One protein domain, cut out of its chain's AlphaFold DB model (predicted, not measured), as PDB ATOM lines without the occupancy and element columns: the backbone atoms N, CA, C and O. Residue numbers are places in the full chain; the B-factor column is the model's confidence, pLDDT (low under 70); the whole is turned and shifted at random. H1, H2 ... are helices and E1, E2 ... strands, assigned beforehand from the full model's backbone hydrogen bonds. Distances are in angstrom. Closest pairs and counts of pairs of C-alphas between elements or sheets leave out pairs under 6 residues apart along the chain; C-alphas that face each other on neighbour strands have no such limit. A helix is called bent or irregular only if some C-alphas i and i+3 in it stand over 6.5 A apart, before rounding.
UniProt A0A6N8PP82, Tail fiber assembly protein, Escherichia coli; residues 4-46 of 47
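Overview. This is residues 4 to 46 of the 47 residues of the protein "Tail fiber assembly protein" of Escherichia coli (UniProt A0A6N8PP82). A three-stranded antiparallel sheet, order E2, E1, E3, stands in the middle, with H2 over one face and H1 grazing it towards the other end of the longest axis. The 43 printed residues hold E1, E2, H1, E3, H2 along the chain, mixed helices and strands. The whole is compact, radius of gyration of the C-alphas 10.1 A, spans 28 by 20 by 16 A.

Along the chain. Find C-alpha 4 at (-30.379, 42.011, -14.935), where E1, residues 4 to 7, begins. E2 is 12 to 15. H1, 16 to 25, 14.3 A, is irregular: C-alphas 17 and 20 are 7.7 A apart. E3, 32 to 36, spans 12.8 A; H2, 37 to 44, ends at C-alpha 44, (-33.784, 49.726, -22.657).

Arrangement. In the hairpin E1 and E2, see N 14 and O 5, 2.7 A; between E1 and E3, N 33 and O 6, 2.8 A. E2, H1, E3 make a split strand-helix-strand unit, two strands that run the same way with a helix between them in the chain and E1 between them in the sheet; its crossover is right-handed. H2 is on the sheet, height 9.7 A, over E1, only just not E2, with 2 C-alphas there; closest C-alphas Tyr 4 and Asp 37, 6.3 A. H1 only grazes the sheet with residues 16 to 22; the closest C-alphas of E1 and H1 are those of Tyr 4 and Val 16, 5.5 A. H1 and H2 are apart. Every O i to N i+4 pair is within hydrogen-bond range in H2, 4 of 6 in H1.

Size, cuts and confidence. C-alphas 24 and 46, the farthest apart, are 29.6 A apart. The printed part has no cut and no long link; residue 46 is under pLDDT 70.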
ATOM      1  N   TYR A   4     -30.346  40.649 -15.429       90.06
ATOM      2  CA  TYR A   4     -30.379  42.011 -14.935       90.06
ATOM      3  C   TYR A   4     -31.194  42.035 -13.655       90.06
ATOM      4  O   TYR A   4     -32.089  41.221 -13.449       90.06
ATOM      5  N   ILE A   5     -30.864  42.969 -12.780       91.19
ATOM      6  CA  ILE A   5     -31.649  43.268 -11.599       91.19
ATOM      7  C   ILE A   5     -32.348  44.590 -11.843       91.19
ATOM      8  O   ILE A   5     -31.690  45.611 -12.023       91.19
ATOM      9  N   PHE A   6     -33.671  44.587 -11.857       90.56
ATOM     10  CA  PHE A   6     -34.432  45.827 -11.892       90.56
ATOM     11  C   PHE A   6     -34.725  46.283 -10.468       90.56
ATOM     12  O   PHE A   6     -35.182  45.498  -9.642       90.56
ATOM     13  N   SER A   7     -34.464  47.551 -10.177       91.69
ATOM     14  CA  SER A   7     -34.865  48.185  -8.925       91.69
ATOM     15  C   SER A   7     -35.953  49.197  -9.223       91.69
ATOM     16  O   SER A   7     -35.697  50.178  -9.922       91.69
ATOM     17  N   ALA A   8     -37.149  48.969  -8.681       88.62
ATOM     18  CA  ALA A   8     -38.263  49.899  -8.823       88.62
ATOM     19  C   ALA A   8     -37.993  51.217  -8.082       88.62
ATOM     20  O   ALA A   8     -38.293  52.285  -8.607       88.62
ATOM     21  N   ASP A   9     -37.358  51.142  -6.909       88.75
ATOM     22  CA  ASP A   9     -36.983  52.306  -6.099       88.75
ATOM     23  C   ASP A   9     -36.026  53.254  -6.841       88.75
ATOM     24  O   ASP A   9     -36.248  54.461  -6.909       88.75
ATOM     25  N   LYS A  10     -35.000  52.689  -7.489       87.12
ATOM     26  CA  LYS A  10     -34.028  53.455  -8.286       87.12
ATOM     27  C   LYS A  10     -34.473  53.677  -9.731       87.12
ATOM     28  O   LYS A  10     -33.790  54.384 -10.468       87.12
ATOM     29  N   ASN A  11     -35.577  53.044 -10.136       88.12
ATOM     30  CA  ASN A  11     -36.051  52.933 -11.514       88.12
ATOM     31  C   ASN A  11     -34.907  52.641 -12.506       88.12
ATOM     32  O   ASN A  11     -34.751  53.310 -13.528       88.12
ATOM     33  N   ALA A  12     -34.055  51.680 -12.149       87.50
ATOM     34  CA  ALA A  12     -32.808  51.407 -12.849       87.50
ATOM     35  C   ALA A  12     -32.550  49.906 -12.973       87.50
ATOM     36  O   ALA A  12     -32.923  49.107 -12.109       87.50
ATOM     37  N   PHE A  13     -31.875  49.544 -14.057       88.69
ATOM     38  CA  PHE A  13     -31.462  48.181 -14.352       88.69
ATOM     39  C   PHE A  13     -29.976  48.007 -14.036       88.69
ATOM     40  O   PHE A  13     -29.131  48.757 -14.524       88.69
ATOM     41  N   PHE A  14     -29.659  46.984 -13.254       89.38
ATOM     42  CA  PHE A  14     -28.318  46.665 -12.790       89.38
ATOM     43  C   PHE A  14     -27.872  45.338 -13.407       89.38
ATOM     44  O   PHE A  14     -28.459  44.297 -13.108       89.38
ATOM     45  N   PRO A  15     -26.845  45.322 -14.266       89.81
ATOM     46  CA  PRO A  15     -26.309  44.070 -14.785       89.81
ATOM     47  C   PRO A  15     -25.707  43.234 -13.652       89.81
ATOM     48  O   PRO A  15     -24.879  43.721 -12.878       89.81
ATOM     49  N   VAL A  16     -26.074  41.949 -13.580       87.69
ATOM     50  CA  VAL A  16     -25.534  41.023 -12.566       87.69
ATOM     51  C   VAL A  16     -24.017  40.852 -12.710       87.69
ATOM     52  O   VAL A  16     -23.334  40.617 -11.717       87.69
ATOM     53  N   GLU A  17     -23.467  41.043 -13.912       87.94
ATOM     54  CA  GLU A  17     -22.017  41.033 -14.153       87.94
ATOM     55  C   GLU A  17     -21.270  42.097 -13.328       87.94
ATOM     56  O   GLU A  17     -20.153  41.854 -12.880       87.94
ATOM     57  N   LEU A  18     -21.902  43.247 -13.060       88.88
ATOM     58  CA  LEU A  18     -21.335  44.330 -12.247       88.88
ATOM     59  C   LEU A  18     -21.822  44.307 -10.794       88.88
ATOM     60  O   LEU A  18     -21.545  45.235 -10.036       88.88
ATOM     61  N   LYS A  19     -22.524  43.244 -10.378       88.31
ATOM     62  CA  LYS A  19     -23.083  43.116  -9.028       88.31
ATOM     63  C   LYS A  19     -22.053  43.396  -7.939       88.31
ATOM     64  O   LYS A  19     -22.339  44.155  -7.022       88.31
ATOM     65  N   ILE A  20     -20.858  42.818  -8.061       89.56
ATOM     66  CA  ILE A  20     -19.790  42.976  -7.066       89.56
ATOM     67  C   ILE A  20     -19.403  44.454  -6.926       89.56
ATOM     68  O   ILE A  20     -19.443  44.980  -5.820       89.56
ATOM     69  N   ALA A  21     -19.144  45.146  -8.039       92.88
ATOM     70  CA  ALA A  21     -18.765  46.560  -8.026       92.88
ATOM     71  C   ALA A  21     -19.857  47.449  -7.405       92.88
ATOM     72  O   ALA A  21     -19.570  48.318  -6.582       92.88
ATOM     73  N   TYR A  22     -21.125  47.200  -7.741       91.38
ATOM     74  CA  TYR A  22     -22.243  47.929  -7.146       91.38
ATOM     75  C   TYR A  22     -22.419  47.630  -5.653       91.38
ATOM     76  O   TYR A  22     -22.770  48.532  -4.895       91.38
ATOM     77  N   GLN A  23     -22.179  46.393  -5.207       90.88
ATOM     78  CA  GLN A  23     -22.225  46.044  -3.785       90.88
ATOM     79  C   GLN A  23     -21.099  46.732  -3.005       90.88
ATOM     80  O   GLN A  23     -21.348  47.240  -1.917       90.88
ATOM     81  N   GLU A  24     -19.891  46.798  -3.568       93.38
ATOM     82  CA  GLU A  24     -18.751  47.500  -2.962       93.38
ATOM     83  C   GLU A  24     -18.978  49.016  -2.870       93.38
ATOM     84  O   GLU A  24     -18.590  49.637  -1.883       93.38
ATOM     85  N   SER A  25     -19.655  49.600  -3.863       91.75
ATOM     86  CA  SER A  25     -20.033  51.021  -3.876       91.75
ATOM     87  C   SER A  25     -21.264  51.337  -3.001       91.75
ATOM     88  O   SER A  25     -21.578  52.499  -2.755       91.75
ATOM     89  N   GLY A  26     -21.993  50.319  -2.522       89.06
ATOM     90  CA  GLY A  26     -23.281  50.498  -1.832       89.06
ATOM     91  C   GLY A  26     -24.422  50.947  -2.759       89.06
ATOM     92  O   GLY A  26     -25.475  51.395  -2.310       89.06
ATOM     93  N   GLU A  27     -24.226  50.830  -4.071       87.81
ATOM     94  CA  GLU A  27     -25.205  51.177  -5.101       87.81
ATOM     95  C   GLU A  27     -26.103  49.999  -5.483       87.81
ATOM     96  O   GLU A  27     -27.112  50.194  -6.165       87.81
ATOM     97  N   TRP A  28     -25.782  48.791  -5.021       89.69
ATOM     98  CA  TRP A  28     -26.610  47.619  -5.262       89.69
ATOM     99  C   TRP A  28     -27.990  47.772  -4.606       89.69
ATOM    100  O   TRP A  28     -28.064  48.123  -3.429       89.69
ATOM    101  N   PRO A  29     -29.091  47.545  -5.340       90.31
ATOM    102  CA  PRO A  29     -30.427  47.667  -4.776       90.31
ATOM    103  C   PRO A  29     -30.783  46.469  -3.884       90.31
ATOM    104  O   PRO A  29     -30.677  45.319  -4.313       90.31
ATOM    105  N   ASP A  30     -31.284  46.738  -2.676       89.00
ATOM    106  CA  ASP A  30     -31.891  45.714  -1.811       89.00
ATOM    107  C   ASP A  30     -33.258  45.244  -2.338       89.00
ATOM    108  O   ASP A  30     -33.580  44.063  -2.243       89.00
ATOM    109  N   ASP A  31     -34.029  46.141  -2.968       90.62
ATOM    110  CA  ASP A  31     -35.322  45.842  -3.621       90.62
ATOM    111  C   ASP A  31     -35.151  45.305  -5.060       90.62
ATOM    112  O   ASP A  31     -36.054  45.338  -5.892       90.62
ATOM    113  N   GLY A  32     -33.939  44.871  -5.407       89.06
ATOM    114  CA  GLY A  32     -33.622  44.397  -6.743       89.06
ATOM    115  C   GLY A  32     -34.331  43.084  -7.085       89.06
ATOM    116  O   GLY A  32     -34.081  42.063  -6.445       89.06
ATOM    117  N   ILE A  33     -35.141  43.077  -8.146       89.69
ATOM    118  CA  ILE A  33     -35.771  41.867  -8.688       89.69
ATOM    119  C   ILE A  33     -34.991  41.323  -9.883       89.69
ATOM    120  O   ILE A  33     -34.573  42.072 -10.764       89.69
ATOM    121  N   GLU A  34     -34.797  40.005  -9.923       89.56
ATOM    122  CA  GLU A  34     -34.116  39.351 -11.039       89.56
ATOM    123  C   GLU A  34     -35.035  39.305 -12.261       89.56
ATOM    124  O   GLU A  34     -36.135  38.754 -12.210       89.56
ATOM    125  N   ILE A  35     -34.573  39.902 -13.356       88.38
ATOM    126  CA  ILE A  35     -35.259  39.921 -14.639       88.38
ATOM    127  C   ILE A  35     -34.365  39.333 -15.729       88.38
ATOM    128  O   ILE A  35     -33.130  39.352 -15.658       88.38
ATOM    129  N   ASP A  36     -35.013  38.809 -16.761       86.56
ATOM    130  CA  ASP A  36     -34.322  38.292 -17.932       86.56
ATOM    131  C   ASP A  36     -33.845  39.434 -18.842       86.56
ATOM    132  O   ASP A  36     -34.471  40.494 -18.916       86.56
ATOM    133  N   ASP A  37     -32.750  39.193 -19.560       83.81
ATOM    134  CA  ASP A  37     -32.221  40.081 -20.601       83.81
ATOM    135  C   ASP A  37     -33.279  40.500 -21.622       83.81
ATOM    136  O   ASP A  37     -33.317  41.657 -22.014       83.81
ATOM    137  N   THR A  38     -34.196  39.604 -21.992       86.62
ATOM    138  CA  THR A  38     -35.287  39.949 -22.915       86.62
ATOM    139  C   THR A  38     -36.189  41.050 -22.365       86.62
ATOM    140  O   THR A  38     -36.589  41.939 -23.108       86.62
ATOM    141  N   VAL A  39     -36.468  41.041 -21.059       85.06
ATOM    142  CA  VAL A  39     -37.238  42.098 -20.397       85.06
ATOM    143  C   VAL A  39     -36.401  43.371 -20.332       85.06
ATOM    144  O   VAL A  39     -36.876  44.425 -20.728       85.06
ATOM    145  N   ALA A  40     -35.140  43.293 -19.907       84.06
ATOM    146  CA  ALA A  40     -34.270  44.468 -19.853       84.06
ATOM    147  C   ALA A  40     -34.125  45.140 -21.232       84.06
ATOM    148  O   ALA A  40     -34.259  46.355 -21.342       84.06
ATOM    149  N   ALA A  41     -33.921  44.350 -22.287       83.69
ATOM    150  CA  ALA A  41     -33.753  44.818 -23.656       83.69
ATOM    151  C   ALA A  41     -34.999  45.525 -24.201       83.69
ATOM    152  O   ALA A  41     -34.851  46.512 -24.913       83.69
ATOM    153  N   GLU A  42     -36.207  45.066 -23.865       85.75
ATOM    154  CA  GLU A  42     -37.444  45.737 -24.285       85.75
ATOM    155  C   GLU A  42     -37.607  47.105 -23.606       85.75
ATOM    156  O   GLU A  42     -38.009  48.060 -24.259       85.75
ATOM    157  N   PHE A  43     -37.220  47.236 -22.333       81.62
ATOM    158  CA  PHE A  43     -37.301  48.508 -21.601       81.62
ATOM    159  C   PHE A  43     -36.134  49.461 -21.912       81.62
ATOM    160  O   PHE A  43     -36.300  50.675 -21.855       81.62
ATOM    161  N   MET A  44     -34.953  48.934 -22.249       77.38
ATOM    162  CA  MET A  44     -33.784  49.726 -22.657       77.38
ATOM    163  C   MET A  44     -33.807  50.124 -24.139       77.38
ATOM    164  O   MET A  44     -33.026  50.980 -24.546       77.38
ATOM    165  N   LYS A  45     -34.663  49.501 -24.960       72.94
ATOM    166  CA  LYS A  45     -34.767  49.784 -26.402       72.94
ATOM    167  C   LYS A  45     -35.353  51.155 -26.732       72.94
ATOM    168  O   LYS A  45     -35.234  51.582 -27.877       72.94
ATOM    169  N   GLU A  46     -35.989  51.823 -25.777       52.94
ATOM    170  CA  GLU A  46     -36.469  53.195 -25.940       52.94
ATOM    171  C   GLU A  46     -35.382  54.192 -25.506       52.94
ATOM    172  O   GLU A  46     -35.422  54.749 -24.410       52.94
TER     173      GLU A  46